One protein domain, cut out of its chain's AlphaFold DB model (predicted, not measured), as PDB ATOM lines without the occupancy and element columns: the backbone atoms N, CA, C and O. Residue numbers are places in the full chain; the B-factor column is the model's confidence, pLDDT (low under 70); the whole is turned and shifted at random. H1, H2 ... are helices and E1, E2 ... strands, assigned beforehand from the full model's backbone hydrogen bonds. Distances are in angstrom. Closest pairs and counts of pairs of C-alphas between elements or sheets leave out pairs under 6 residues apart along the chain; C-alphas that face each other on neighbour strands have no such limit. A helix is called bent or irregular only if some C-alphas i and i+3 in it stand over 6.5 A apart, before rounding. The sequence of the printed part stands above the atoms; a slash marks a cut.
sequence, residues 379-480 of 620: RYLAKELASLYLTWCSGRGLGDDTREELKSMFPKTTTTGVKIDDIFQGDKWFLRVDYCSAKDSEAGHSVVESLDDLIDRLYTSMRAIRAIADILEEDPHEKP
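What this domain is: This is residues 379 to 480 of the 620 residues of an uncharacterized protein of Byssochlamys spectabilis (strain No. 5 / NBRC 109023) (UniProt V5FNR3). A short helix, H4, stands in the middle of a rounded domain, with the two longer helices H1 and H5 packed together at a slant over its last residues. H2 crosses near H4's first residues on one side, the strand E1 runs along roughly the other side, and the little helix H3 lies in a looped stretch farther out. The printed part has 102 residues with five named helices and one named strand, in the order H1, H2, H3, E1, H4, H5; the class is mostly helix. E1 pairs with no named strand, though short pairings join it to residues 436 to 437 and 447 to 448. The whole is compact, with a radius of gyration of the C-alphas of 13.2 A and spans of 32 by 32 by 26 A.

How they stand to each other: H1, residues 379 to 393, and H5, residues 462 to 474, touch with 10 pairs of C-alphas within 8 A, the closest being those of Ala 386 and Ile 465, 5.4 A apart. They run opposite ways at a tilt of 36 degrees, only just steep. H1 also touches H4, residues 451 to 460, where the closest C-alphas, those of Tyr 389 and Tyr 459, are 5.3 A apart; these two run the same way at a steep tilt of 65 degrees. H2, residues 400 to 409, is close to H1 but not clearly touching, at a shallow tilt of 24 degrees, opposite ways; the closest C-alphas, those of Leu 381 and Met 409, are 6.6 A apart. H2 and H4 only just touch, with 3 pairs of C-alphas within 8 A, the closest being Lys 407 and Leu 451 at 7.4 A, and stand about perpendicular at 79 degrees. H3, residues 420 to 423, is close to H4 but not clearly touching, with the C-alphas of Asp 421 and Leu 451 closest at 7.6 A. E1, residues 429 to 433, comes nearest to H4 at the C-alphas of Leu 431 and Leu 454, 7.6 A apart, and nearest to H5 at those of Val 433 and Ala 464, 6.3 A apart. Residues 429 to 430 of E1 pair antiparallel with residues 447 to 448, and residues 432 to 433 of E1 pair antiparallel with residues 436 to 437. H4 is the hub, touching H1, H2 and H5. H4 and H5 touch only at the corner, and only just, with 3 pairs of C-alphas within 8 A; H5 does so with residues 464 to 465 alone, C-alphas 458 and 464 are closest at 5.8 A, and the lines stand about perpendicular at 82 degrees. Among the pairs that are apart are H1 and E1, and H2 and H5. Each O i to N i+4 pair is within hydrogen-bond range in H2, H4 and H5, against 8 of 11 in H1, and H3 is too short for such a pair.

Where its parts are: H1 begins at C-alpha 379, (334.318, 144.345, 294.195), and is 22.1 A long from first to last C-alpha; it is neither bent nor irregular, but only just: C-alphas 387 and 390 are 6.1 A apart. H2 measures 14.5 A, H3 5.4 A and E1 12.9 A. H4 begins at C-alpha 451, (328.658, 138.517, 278.100), and measures 14.2 A. H5 measures 18.0 A and ends at C-alpha 474, (339.308, 137.045, 303.008).

The domain as a whole: The two C-alphas farthest apart are those of Ser 394 and Thr 416, 37.1 A, while those of Arg 379 and Pro 480, the first and last printed, are 7.4 A apart. The printed part has no cut. The link from E1 to H4, residues 434 to 450, is long. The mean pLDDT of the printed part is 88.1, and residues 443 to 446 are under 70.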
ATOM      1  N   ARG A 379     334.929 144.846 292.950       94.56
ATOM      2  CA  ARG A 379     334.318 144.345 294.195       94.56
ATOM      3  C   ARG A 379     332.848 144.741 294.370       94.56
ATOM      4  O   ARG A 379     332.086 143.975 294.944       94.56
ATOM      5  N   TYR A 380     332.439 145.917 293.889       94.25
ATOM      6  CA  TYR A 380     331.032 146.333 293.943       94.25
ATOM      7  C   TYR A 380     330.145 145.445 293.057       94.25
ATOM      8  O   TYR A 380     329.091 145.010 293.501       94.25
ATOM      9  N   LEU A 381     330.610 145.102 291.854       94.94
ATOM     10  CA  LEU A 381     329.910 144.202 290.941       94.94
ATOM     11  C   LEU A 381     329.919 142.770 291.476       94.94
ATOM     12  O   LEU A 381     328.914 142.080 291.401       94.94
ATOM     13  N   ALA A 382     331.025 142.330 292.074       93.50
ATOM     14  CA  ALA A 382     331.108 141.027 292.723       93.50
ATOM     15  C   ALA A 382     330.076 140.873 293.859       93.50
ATOM     16  O   ALA A 382     329.441 139.826 293.971       93.50
ATOM     17  N   LYS A 383     329.869 141.924 294.668       92.00
ATOM     18  CA  LYS A 383     328.822 141.960 295.705       92.00
ATOM     19  C   LYS A 383     327.418 141.894 295.109       92.00
ATOM     20  O   LYS A 383     326.577 141.183 295.650       92.00
ATOM     21  N   GLU A 384     327.189 142.603 294.007       92.50
ATOM     22  CA  GLU A 384     325.909 142.565 293.298       92.50
ATOM     23  C   GLU A 384     325.636 141.168 292.722       92.50
ATOM     24  O   GLU A 384     324.599 140.578 292.989       92.50
ATOM     25  N   LEU A 385     326.609 140.556 292.041       89.69
ATOM     26  CA  LEU A 385     326.492 139.182 291.538       89.69
ATOM     27  C   LEU A 385     326.180 138.180 292.661       89.69
ATOM     28  O   LEU A 385     325.339 137.302 292.481       89.69
ATOM     29  N   ALA A 386     326.810 138.332 293.829       86.25
ATOM     30  CA  ALA A 386     326.544 137.485 294.989       86.25
ATOM     31  C   ALA A 386     325.129 137.666 295.569       86.25
ATOM     32  O   ALA A 386     324.536 136.688 296.026       86.25
ATOM     33  N   SER A 387     324.562 138.876 295.532       86.88
ATOM     34  CA  SER A 387     323.198 139.134 296.016       86.88
ATOM     35  C   SER A 387     322.136 138.519 295.089       86.88
ATOM     36  O   SER A 387     321.123 137.993 295.561       86.88
ATOM     37  N   LEU A 388     322.403 138.503 293.778       87.31
ATOM     38  CA  LEU A 388     321.495 137.999 292.742       87.31
ATOM     39  C   LEU A 388     321.253 136.487 292.805       87.31
ATOM     40  O   LEU A 388     320.222 136.015 292.320       87.31
ATOM     41  N   TYR A 389     322.131 135.729 293.464       84.19
ATOM     42  CA  TYR A 389     321.922 134.300 293.708       84.19
ATOM     43  C   TYR A 389     320.608 134.023 294.452       84.19
ATOM     44  O   TYR A 389     319.877 133.096 294.108       84.19
ATOM     45  N   LEU A 390     320.248 134.862 295.432       82.06
ATOM     46  CA  LEU A 390     318.983 134.716 296.164       82.06
ATOM     47  C   LEU A 390     317.768 134.982 295.266       82.06
ATOM     48  O   LEU A 390     316.737 134.315 295.400       82.06
ATOM     49  N   THR A 391     317.885 135.935 294.337       81.75
ATOM     50  CA  THR A 391     316.849 136.225 293.335       81.75
ATOM     51  C   THR A 391     316.597 134.999 292.465       81.75
ATOM     52  O   THR A 391     315.445 134.581 292.322       81.75
ATOM     53  N   TRP A 392     317.668 134.363 291.992       83.56
ATOM     54  CA  TRP A 392     317.596 133.117 291.238       83.56
ATOM     55  C   TRP A 392     316.992 131.964 292.050       83.56
ATOM     56  O   TRP A 392     316.020 131.360 291.601       83.56
ATOM     57  N   CYS A 393     317.456 131.720 293.285       80.38
ATOM     58  CA  CYS A 393     316.881 130.694 294.170       80.38
ATOM     59  C   CYS A 393     315.379 130.896 294.436       80.38
ATOM     60  O   CYS A 393     314.669 129.943 294.751       80.38
ATOM     61  N   SER A 394     314.878 132.127 294.299       84.50
ATOM     62  CA  SER A 394     313.451 132.449 294.412       84.50
ATOM     63  C   SER A 394     312.637 132.067 293.162       84.50
ATOM     64  O   SER A 394     311.456 132.408 293.085       84.50
ATOM     65  N   GLY A 395     313.254 131.430 292.160       78.38
ATOM     66  CA  GLY A 395     312.647 131.083 290.874       78.38
ATOM     67  C   GLY A 395     312.479 132.272 289.925       78.38
ATOM     68  O   GLY A 395     311.686 132.198 288.987       78.38
ATOM     69  N   ARG A 396     313.172 133.392 290.178       75.44
ATOM     70  CA  ARG A 396     313.097 134.608 289.359       75.44
ATOM     71  C   ARG A 396     314.380 134.776 288.550       75.44
ATOM     72  O   ARG A 396     315.463 134.842 289.122       75.44
ATOM     73  N   GLY A 397     314.251 134.865 287.226       76.94
ATOM     74  CA  GLY A 397     315.352 135.273 286.352       76.94
ATOM     75  C   GLY A 397     315.641 136.773 286.459       76.94
ATOM     76  O   GLY A 397     314.843 137.534 287.013       76.94
ATOM     77  N   LEU A 398     316.774 137.202 285.905       84.69
ATOM     78  CA  LEU A 398     317.084 138.625 285.757       84.69
ATOM     79  C   LEU A 398     316.131 139.281 284.752       84.69
ATOM     80  O   LEU A 398     315.950 138.766 283.650       84.69
ATOM     81  N   GLY A 399     315.552 140.425 285.124       85.56
ATOM     82  CA  GLY A 399     314.848 141.287 284.174       85.56
ATOM     83  C   GLY A 399     315.821 141.992 283.226       85.56
ATOM     84  O   GLY A 399     316.988 142.189 283.574       85.56
ATOM     85  N   ASP A 400     315.331 142.395 282.052       87.50
ATOM     86  CA  ASP A 400     316.146 143.022 281.000       87.50
ATOM     87  C   ASP A 400     316.866 144.290 281.492       87.50
ATOM     88  O   ASP A 400     318.061 144.450 281.252       87.50
ATOM     89  N   ASP A 401     316.186 145.140 282.271       89.12
ATOM     90  CA  ASP A 401     316.778 146.366 282.827       89.12
ATOM     91  C   ASP A 401     317.958 146.064 283.767       89.12
ATOM     92  O   ASP A 401     319.028 146.661 283.647       89.12
ATOM     93  N   THR A 402     317.801 145.091 284.675       88.75
ATOM     94  CA  THR A 402     318.868 144.660 285.597       88.75
ATOM     95  C   THR A 402     320.043 144.045 284.839       88.75
ATOM     96  O   THR A 402     321.201 144.244 285.198       88.75
ATOM     97  N   ARG A 403     319.763 143.299 283.768       89.81
ATOM     98  CA  ARG A 403     320.789 142.693 282.915       89.81
ATOM     99  C   ARG A 403     321.625 143.755 282.201       89.81
ATOM    100  O   ARG A 403     322.852 143.673 282.229       89.81
ATOM    101  N   GLU A 404     320.991 144.765 281.611       92.44
ATOM    102  CA  GLU A 404     321.703 145.876 280.970       92.44
ATOM    103  C   GLU A 404     322.497 146.716 281.983       92.44
ATOM    104  O   GLU A 404     323.637 147.107 281.709       92.44
ATOM    105  N   GLU A 405     321.960 146.917 283.191       92.38
ATOM    106  CA  GLU A 405     322.690 147.553 284.290       92.38
ATOM    107  C   GLU A 405     323.961 146.767 284.651       92.38
ATOM    108  O   GLU A 405     325.055 147.343 284.651       92.38
ATOM    109  N   LEU A 406     323.866 145.447 284.841       92.06
ATOM    110  CA  LEU A 406     325.027 144.593 285.115       92.06
ATOM    111  C   LEU A 406     326.071 144.684 283.997       92.06
ATOM    112  O   LEU A 406     327.247 144.915 284.280       92.06
ATOM    113  N   LYS A 407     325.670 144.576 282.724       92.50
ATOM    114  CA  LYS A 407     326.592 144.720 281.579       92.50
ATOM    115  C   LYS A 407     327.325 146.063 281.575       92.50
ATOM    116  O   LYS A 407     328.498 146.141 281.194       92.50
ATOM    117  N   SER A 408     326.649 147.133 281.990       93.31
ATOM    118  CA  SER A 408     327.249 148.466 282.088       93.31
ATOM    119  C   SER A 408     328.360 148.516 283.148       93.31
ATOM    120  O   SER A 408     329.369 149.190 282.933       93.31
ATOM    121  N   MET A 409     328.212 147.737 284.226       94.06
ATOM    122  CA  MET A 409     329.147 147.635 285.350       94.06
ATOM    123  C   MET A 409     330.341 146.708 285.075       94.06
ATOM    124  O   MET A 409     331.369 146.821 285.749       94.06
ATOM    125  N   PHE A 410     330.235 145.787 284.110       94.19
ATOM    126  CA  PHE A 410     331.350 144.914 283.738       94.19
ATOM    127  C   PHE A 410     332.540 145.720 283.182       94.19
ATOM    128  O   PHE A 410     332.340 146.706 282.459       94.19
ATOM    129  N   PRO A 411     333.793 145.304 283.472       95.06
ATOM    130  CA  PRO A 411     334.972 145.903 282.854       95.06
ATOM    131  C   PRO A 411     334.854 145.938 281.330       95.06
ATOM    132  O   PRO A 411     334.330 145.015 280.723       95.06
ATOM    133  N   LYS A 412     335.370 146.986 280.683       94.19
ATOM    134  CA  LYS A 412     335.350 147.066 279.211       94.19
ATOM    135  C   LYS A 412     336.510 146.319 278.552       94.19
ATOM    136  O   LYS A 412     336.440 146.021 277.363       94.19
ATOM    137  N   THR A 413     337.551 145.988 279.318       96.56
ATOM    138  CA  THR A 413     338.723 145.250 278.842       96.56
ATOM    139  C   THR A 413     339.162 144.166 279.824       96.56
ATOM    140  O   THR A 413     338.922 144.268 281.027       96.56
ATOM    141  N   THR A 414     339.865 143.158 279.312       96.12
ATOM    142  CA  THR A 414     340.624 142.172 280.094       96.12
ATOM    143  C   THR A 414     341.826 142.817 280.787       96.12
ATOM    144  O   THR A 414     342.205 143.953 280.485       96.12
ATOM    145  N   THR A 415     342.501 142.064 281.661       95.50
ATOM    146  CA  THR A 415     343.774 142.477 282.287       95.50
ATOM    147  C   THR A 415     344.907 142.701 281.280       95.50
ATOM    148  O   THR A 415     345.866 143.408 281.575       95.50
ATOM    149  N   THR A 416     344.790 142.134 280.077       94.38
ATOM    150  CA  THR A 416     345.734 142.292 278.960       94.38
ATOM    151  C   THR A 416     345.306 143.354 277.940       94.38
ATOM    152  O   THR A 416     345.987 143.541 276.937       94.38
ATOM    153  N   GLY A 417     344.197 144.066 278.183       94.94
ATOM    154  CA  GLY A 417     343.729 145.170 277.336       94.94
ATOM    155  C   GLY A 417     342.847 144.771 276.147       94.94
ATOM    156  O   GLY A 417     342.546 145.622 275.312       94.94
ATOM    157  N   VAL A 418     342.400 143.516 276.057       94.94
ATOM    158  CA  VAL A 418     341.455 143.060 275.019       94.94
ATOM    159  C   VAL A 418     340.051 143.537 275.379       94.94
ATOM    160  O   VAL A 418     339.642 143.384 276.527       94.94
ATOM    161  N   LYS A 419     339.299 144.118 274.439       94.75
ATOM    162  CA  LYS A 419     337.912 144.542 274.694       94.75
ATOM    163  C   LYS A 419     337.013 143.327 274.906       94.75
ATOM    164  O   LYS A 419     337.099 142.375 274.139       94.75
ATOM    165  N   ILE A 420     336.136 143.370 275.910       91.56
ATOM    166  CA  ILE A 420     335.278 142.218 276.243       91.56
ATOM    167  C   ILE A 420     334.332 141.858 275.091       91.56
ATOM    168  O   ILE A 420     334.205 140.681 274.766       91.56
ATOM    169  N   ASP A 421     333.740 142.851 274.426       86.06
ATOM    170  CA  ASP A 421     332.829 142.620 273.293       86.06
ATOM    171  C   ASP A 421     333.525 141.940 272.096       86.06
ATOM    172  O   ASP A 421     332.870 141.288 271.284       86.06
ATOM    173  N   ASP A 422     334.857 142.046 272.003       91.31
ATOM    174  CA  ASP A 422     335.643 141.416 270.938       91.31
ATOM    175  C   ASP A 422     335.957 139.935 271.224       91.31
ATOM    176  O   ASP A 422     336.247 139.186 270.296       91.31
ATOM    177  N   ILE A 423     335.861 139.479 272.481       92.25
ATOM    178  CA  ILE A 423     336.179 138.091 272.885       92.25
ATOM    179  C   ILE A 423     335.170 137.087 272.309       92.25
ATOM    180  O   ILE A 423     335.498 135.937 272.023       92.25
ATOM    181  N   PHE A 424     333.921 137.516 272.159       89.06
ATOM    182  CA  PHE A 424     332.773 136.649 271.900       89.06
ATOM    183  C   PHE A 424     332.399 136.541 270.411       89.06
ATOM    184  O   PHE A 424     331.329 136.050 270.065       89.06
ATOM    185  N   GLN A 425     333.270 136.987 269.500       86.38
ATOM    186  CA  GLN A 425     333.004 137.057 268.054       86.38
ATOM    187  C   GLN A 425     333.111 135.688 267.344       86.38
ATOM    188  O   GLN A 425     333.860 135.526 266.384       86.38
ATOM    189  N   GLY A 426     332.333 134.702 267.798       79.00
ATOM    190  CA  GLY A 426     332.252 133.353 267.214       79.00
ATOM    191  C   GLY A 426     333.110 132.291 267.910       79.00
ATOM    192  O   GLY A 426     333.010 131.114 267.561       79.00
ATOM    193  N   ASP A 427     333.902 132.685 268.908       87.12
ATOM    194  CA  ASP A 427     334.698 131.775 269.728       87.12
ATOM    195  C   ASP A 427     333.913 131.246 270.936       87.12
ATOM    196  O   ASP A 427     333.086 131.934 271.537       87.12
ATOM    197  N   LYS A 428     334.217 130.002 271.312       91.69
ATOM    198  CA  LYS A 428     333.629 129.304 272.459       91.69
ATOM    199  C   LYS A 428     334.621 129.263 273.606       91.69
ATOM    200  O   LYS A 428     335.762 128.840 273.419       91.69
ATOM    201  N   TRP A 429     334.165 129.600 274.808       92.75
ATOM    202  CA  TRP A 429     335.040 129.730 275.972       92.75
ATOM    203  C   TRP A 429     334.606 128.849 277.139       92.75
ATOM    204  O   TRP A 429     333.434 128.761 277.477       92.75
ATOM    205  N   PHE A 430     335.561 128.208 277.797       91.44
ATOM    206  CA  PHE A 430     335.381 127.579 279.094       91.44
ATOM    207  C   PHE A 430     335.573 128.607 280.211       91.44
ATOM    208  O   PHE A 430     336.629 129.236 280.311       91.44
ATOM    209  N   LEU A 431     334.554 128.757 281.060       92.06
ATOM    210  CA  LEU A 431     334.565 129.684 282.192       92.06
ATOM    211  C   LEU A 431     335.143 129.042 283.458       92.06
ATOM    212  O   LEU A 431     334.655 128.006 283.925       92.06
ATOM    213  N   ARG A 432     336.085 129.738 284.100       92.19
ATOM    214  CA  ARG A 432     336.456 129.495 285.501       92.19
ATOM    215  C   ARG A 432     336.479 130.761 286.334       92.19
ATOM    216  O   ARG A 432     336.858 131.824 285.861       92.19
ATOM    217  N   VAL A 433     336.160 130.595 287.611       92.25
ATOM    218  CA  VAL A 433     336.588 131.501 288.679       92.25
ATOM    219  C   VAL A 433     337.871 130.915 289.277       92.25
ATOM    220  O   VAL A 433     338.074 129.698 289.224       92.25
ATOM    221  N   ASP A 434     338.745 131.750 289.835       90.50
ATOM    222  CA  ASP A 434     340.075 131.319 290.305       90.50
ATOM    223  C   ASP A 434     340.022 130.050 291.191       90.50
ATOM    224  O   ASP A 434     340.724 129.071 290.948       90.50
ATOM    225  N   TYR A 435     339.068 129.992 292.125       85.19
ATOM    226  CA  TYR A 435     338.908 128.879 293.071       85.19
ATOM    227  C   TYR A 435     337.978 127.755 292.598       85.19
ATOM    228  O   TYR A 435     337.967 126.679 293.191       85.19
ATOM    229  N   CYS A 436     337.177 127.948 291.542       86.38
ATOM    230  CA  CYS A 436     336.257 126.893 291.093       86.38
ATOM    231  C   CYS A 436     335.865 126.955 289.607       86.38
ATOM    232  O   CYS A 436     335.926 127.986 288.941       86.38
ATOM    233  N   SER A 437     335.402 125.820 289.080       84.81
ATOM    234  CA  SER A 437     334.614 125.785 287.843       84.81
ATOM    235  C   SER A 437     333.126 125.945 288.163       84.81
ATOM    236  O   SER A 437     332.591 125.191 288.986       84.81
ATOM    237  N   ALA A 438     332.458 126.865 287.463       85.44
ATOM    238  CA  ALA A 438     331.034 127.198 287.599       85.44
ATOM    239  C   ALA A 438     330.096 126.161 286.934       85.44
ATOM    240  O   ALA A 438     329.093 126.497 286.310       85.44
ATOM    241  N   LYS A 439     330.463 124.875 286.999       80.75
ATOM    242  CA  LYS A 439     329.808 123.777 286.263       80.75
ATOM    243  C   LYS A 439     328.417 123.393 286.778       80.75
ATOM    244  O   LYS A 439     327.755 122.578 286.146       80.75
ATOM    245  N   ASP A 440     328.027 123.914 287.935       83.81
ATOM    246  CA  ASP A 440     326.732 123.740 288.596       83.81
ATOM    247  C   ASP A 440     325.709 124.829 288.225       83.81
ATOM    248  O   ASP A 440     324.605 124.818 288.757       83.81
ATOM    249  N   SER A 441     326.060 125.752 287.324       84.00
ATOM    250  CA  SER A 441     325.135 126.755 286.787       84.00
ATOM    251  C   SER A 441     323.944 126.121 286.053       84.00
ATOM    252  O   SER A 441     324.091 125.141 285.319       84.00
ATOM    253  N   GLU A 442     322.768 126.740 286.192       75.25
ATOM    254  CA  GLU A 442     321.539 126.357 285.485       75.25
ATOM    255  C   GLU A 442     321.570 126.650 283.975       75.25
ATOM    256  O   GLU A 442     320.837 126.018 283.214       75.25
ATOM    257  N   ALA A 443     322.451 127.544 283.513       66.38
ATOM    258  CA  ALA A 443     322.568 127.956 282.110       66.38
ATOM    259  C   ALA A 443     323.143 126.866 281.169       66.38
ATOM    260  O   ALA A 443     323.497 127.138 280.022       66.38
ATOM    261  N   GLY A 444     323.249 125.617 281.629       61.69
ATOM    262  CA  GLY A 444     323.731 124.488 280.835       61.69
ATOM    263  C   GLY A 444     325.250 124.476 280.629       61.69
ATOM    264  O   GLY A 444     326.000 125.040 281.421       61.69
ATOM    265  N   HIS A 445     325.705 123.751 279.590       59.88
ATOM    266  CA  HIS A 445     327.113 123.421 279.302       59.88
ATOM    267  C   HIS A 445     328.101 124.573 279.563       59.88
ATOM    268  O   HIS A 445     327.773 125.741 279.388       59.88
ATOM    269  N   SER A 446     329.349 124.235 279.896       67.75
ATOM    270  CA  SER A 446     330.426 125.148 280.322       67.75
ATOM    271  C   SER A 446     330.934 126.157 279.264       67.75
ATOM    272  O   SER A 446     332.064 126.618 279.387       67.75
ATOM    273  N   VAL A 447     330.151 126.458 278.220       87.00
ATOM    274  CA  VAL A 447     330.546 127.167 276.989       87.00
ATOM    275  C   VAL A 447     330.014 128.598 276.942       87.00
ATOM    276  O   VAL A 447     328.838 128.807 276.676       87.00
ATOM    277  N   VAL A 448     330.858 129.599 277.137       90.44
ATOM    278  CA  VAL A 448     330.526 131.027 277.027       90.44
ATOM    279  C   VAL A 448     330.735 131.527 275.609       90.44
ATOM    280  O   VAL A 448     331.830 131.388 275.069       90.44
ATOM    281  N   GLU A 449     329.680 132.111 275.041       91.75
ATOM    282  CA  GLU A 449     329.649 132.721 273.708       91.75
ATOM    283  C   GLU A 449     329.202 134.188 273.772       91.75
ATOM    284  O   GLU A 449     329.230 134.872 272.757       91.75
ATOM    285  N   SER A 450     328.802 134.696 274.942       91.44
ATOM    286  CA  SER A 450     328.427 136.096 275.136       91.44
ATOM    287  C   SER A 450     328.669 136.587 276.570       91.44
ATOM    288  O   SER A 450     328.833 135.797 277.506       91.44
ATOM    289  N   LEU A 451     328.643 137.912 276.763       91.50
ATOM    290  CA  LEU A 451     328.658 138.517 278.100       91.50
ATOM    291  C   LEU A 451     327.403 138.152 278.907       91.50
ATOM    292  O   LEU A 451     327.491 137.991 280.122       91.50
ATOM    293  N   ASP A 452     326.259 137.981 278.241       90.12
ATOM    294  CA  ASP A 452     325.033 137.516 278.887       90.12
ATOM    295  C   ASP A 452     325.211 136.127 279.476       90.12
ATOM    296  O   ASP A 452     324.928 135.928 280.658       90.12
ATOM    297  N   ASP A 453     325.775 135.198 278.700       89.88
ATOM    298  CA  ASP A 453     326.009 133.860 279.216       89.88
ATOM    299  C   ASP A 453     327.011 133.907 280.372       89.88
ATOM    300  O   ASP A 453     326.864 133.177 281.346       89.88
ATOM    301  N   LEU A 454     328.054 134.741 280.281       91.50
ATOM    302  CA  LEU A 454     329.034 134.893 281.357       91.50
ATOM    303  C   LEU A 454     328.341 135.323 282.656       91.50
ATOM    304  O   LEU A 454     328.571 134.701 283.694       91.50
ATOM    305  N   ILE A 455     327.480 136.343 282.591       90.94
ATOM    306  CA  ILE A 455     326.685 136.814 283.730       90.94
ATOM    307  C   ILE A 455     325.825 135.670 284.265       90.94
ATOM    308  O   ILE A 455     325.933 135.348 285.449       90.94
ATOM    309  N   ASP A 456     325.052 135.012 283.396       89.06
ATOM    310  CA  ASP A 456     324.172 133.904 283.771       89.06
ATOM    311  C   ASP A 456     324.931 132.779 284.476       89.06
ATOM    312  O   ASP A 456     324.467 132.280 285.501       89.06
ATOM    313  N   ARG A 457     326.145 132.432 284.032       88.94
ATOM    314  CA  ARG A 457     326.968 131.428 284.727       88.94
ATOM    315  C   ARG A 457     327.403 131.865 286.115       88.94
ATOM    316  O   ARG A 457     327.457 131.027 287.013       88.94
ATOM    317  N   LEU A 458     327.774 133.132 286.284       90.44
ATOM    318  CA  LEU A 458     328.320 133.609 287.549       90.44
ATOM    319  C   LEU A 458     327.259 133.648 288.647       90.44
ATOM    320  O   LEU A 458     327.533 133.132 289.726       90.44
ATOM    321  N   TYR A 459     326.064 134.202 288.396       89.12
ATOM    322  CA  TYR A 459     325.053 134.342 289.459       89.12
ATOM    323  C   TYR A 459     324.181 133.102 289.684       89.12
ATOM    324  O   TYR A 459     323.547 133.009 290.730       89.12
ATOM    325  N   THR A 460     324.157 132.143 288.750       89.81
ATOM    326  CA  THR A 460     323.397 130.885 288.913       89.81
ATOM    327  C   THR A 460     324.256 129.709 289.394       89.81
ATOM    328  O   THR A 460     323.726 128.635 289.658       89.81
ATOM    329  N   SER A 461     325.578 129.876 289.520       90.12
ATOM    330  CA  SER A 461     326.474 128.854 290.081       90.12
ATOM    331  C   SER A 461     326.711 129.106 291.568       90.12
ATOM    332  O   SER A 461     327.360 130.080 291.955       90.12
ATOM    333  N   MET A 462     326.264 128.176 292.413       88.69
ATOM    334  CA  MET A 462     326.521 128.229 293.853       88.69
ATOM    335  C   MET A 462     328.027 128.211 294.147       88.69
ATOM    336  O   MET A 462     328.496 128.931 295.031       88.69
ATOM    337  N   ARG A 463     328.807 127.423 293.391       88.38
ATOM    338  CA  ARG A 463     330.274 127.382 293.524       88.38
ATOM    339  C   ARG A 463     330.923 128.723 293.193       88.38
ATOM    340  O   ARG A 463     331.775 129.174 293.957       88.38
ATOM    341  N   ALA A 464     330.533 129.349 292.081       90.62
ATOM    342  CA  ALA A 464     331.084 130.636 291.663       90.62
ATOM    343  C   ALA A 464     330.767 131.727 292.687       90.62
ATOM    344  O   ALA A 464     331.665 132.463 293.092       90.62
ATOM    345  N   ILE A 465     329.522 131.779 293.162       91.00
ATOM    346  CA  ILE A 465     329.097 132.749 294.170       91.00
ATOM    347  C   ILE A 465     329.807 132.534 295.498       91.00
ATOM    348  O   ILE A 465     330.279 133.506 296.085       91.00
ATOM    349  N   ARG A 466     329.954 131.283 295.951       89.31
ATOM    350  CA  ARG A 466     330.709 131.008 297.176       89.31
ATOM    351  C   ARG A 466     332.164 131.452 297.044       89.31
ATOM    352  O   ARG A 466     332.645 132.149 297.925       89.31
ATOM    353  N   ALA A 467     332.819 131.136 295.927       89.31
ATOM    354  CA  ALA A 467     334.190 131.568 295.665       89.31
ATOM    355  C   ALA A 467     334.328 133.101 295.624       89.31
ATOM    356  O   ALA A 467     335.292 133.647 296.150       89.31
ATOM    357  N   ILE A 468     333.368 133.806 295.019       91.06
ATOM    358  CA  ILE A 468     333.346 135.272 295.012       91.06
ATOM    359  C   ILE A 468     333.182 135.818 296.435       91.06
ATOM    360  O   ILE A 468     333.906 136.735 296.812       91.06
ATOM    361  N   ALA A 469     332.254 135.265 297.220       88.50
ATOM    362  CA  ALA A 469     332.031 135.677 298.601       88.50
ATOM    363  C   ALA A 469     333.278 135.453 299.470       88.50
ATOM    364  O   ALA A 469     333.684 136.377 300.168       88.50
ATOM    365  N   ASP A 470     333.925 134.289 299.347       87.00
ATOM    366  CA  ASP A 470     335.160 133.956 300.069       87.00
ATOM    367  C   ASP A 470     336.268 134.984 299.769       87.00
ATOM    368  O   ASP A 470     336.817 135.574 300.693       87.00
ATOM    369  N   ILE A 471     336.511 135.323 298.494       88.31
ATOM    370  CA  ILE A 471     337.495 136.360 298.111       88.31
ATOM    371  C   ILE A 471     337.147 137.726 298.719       88.31
ATOM    372  O   ILE A 471     338.024 138.479 299.142       88.31
ATOM    373  N   LEU A 472     335.861 138.090 298.725       89.31
ATOM    374  CA  LEU A 472     335.418 139.375 299.260       89.31
ATOM    375  C   LEU A 472     335.593 139.466 300.784       89.31
ATOM    376  O   LEU A 472     335.818 140.573 301.282       89.31
ATOM    377  N   GLU A 473     335.466 138.345 301.494       88.69
ATOM    378  CA  GLU A 473     335.628 138.229 302.947       88.69
ATOM    379  C   GLU A 473     337.102 138.126 303.370       88.69
ATOM    380  O   GLU A 473     337.490 138.776 304.342       88.69
ATOM    381  N   GLU A 474     337.916 137.351 302.648       85.62
ATOM    382  CA  GLU A 474     339.308 137.045 303.008       85.62
ATOM    383  C   GLU A 474     340.269 138.215 302.757       85.62
ATOM    384  O   GLU A 474     341.105 138.515 303.612       85.62
ATOM    385  N   ASP A 475     340.140 138.909 301.621       84.31
ATOM    386  CA  ASP A 475     341.011 140.030 301.255       84.31
ATOM    387  C   ASP A 475     340.172 141.285 300.920       84.31
ATOM    388  O   ASP A 475     339.319 141.260 300.024       84.31
ATOM    389  N   PRO A 476     340.379 142.428 301.609       86.94
ATOM    390  CA  PRO A 476     339.611 143.653 301.376       86.94
ATOM    391  C   PRO A 476     339.923 144.354 300.040       86.94
ATOM    392  O   PRO A 476     339.159 145.228 299.615       86.94
ATOM    393  N   HIS A 477     341.020 143.992 299.379       91.06
ATOM    394  CA  HIS A 477     341.550 144.610 298.167       91.06
ATOM    395  C   HIS A 477     341.499 143.690 296.943       91.06
ATOM    396  O   HIS A 477     341.391 144.204 295.824       91.06
ATOM    397  N   GLU A 478     341.528 142.367 297.122       91.19
ATOM    398  CA  GLU A 478     341.494 141.426 296.002       91.19
ATOM    399  C   GLU A 478     340.182 141.533 295.206       91.19
ATOM    400  O   GLU A 478     339.080 141.728 295.740       91.19
ATOM    401  N   LYS A 479     340.314 141.447 293.880       94.44
ATOM    402  CA  LYS A 479     339.198 141.399 292.936       94.44
ATOM    403  C   LYS A 479     339.030 139.963 292.447       94.44
ATOM    404  O   LYS A 479     340.014 139.394 291.969       94.44
ATOM    405  N   PRO A 480     337.811 139.396 292.477       94.44
ATOM    406  CA  PRO A 480     337.565 138.087 291.890       94.44
ATOM    407  C   PRO A 480     337.977 138.043 290.418       94.44
ATOM    408  O   PRO A 480     337.645 138.943 289.641       94.44
TER     409      PRO A 480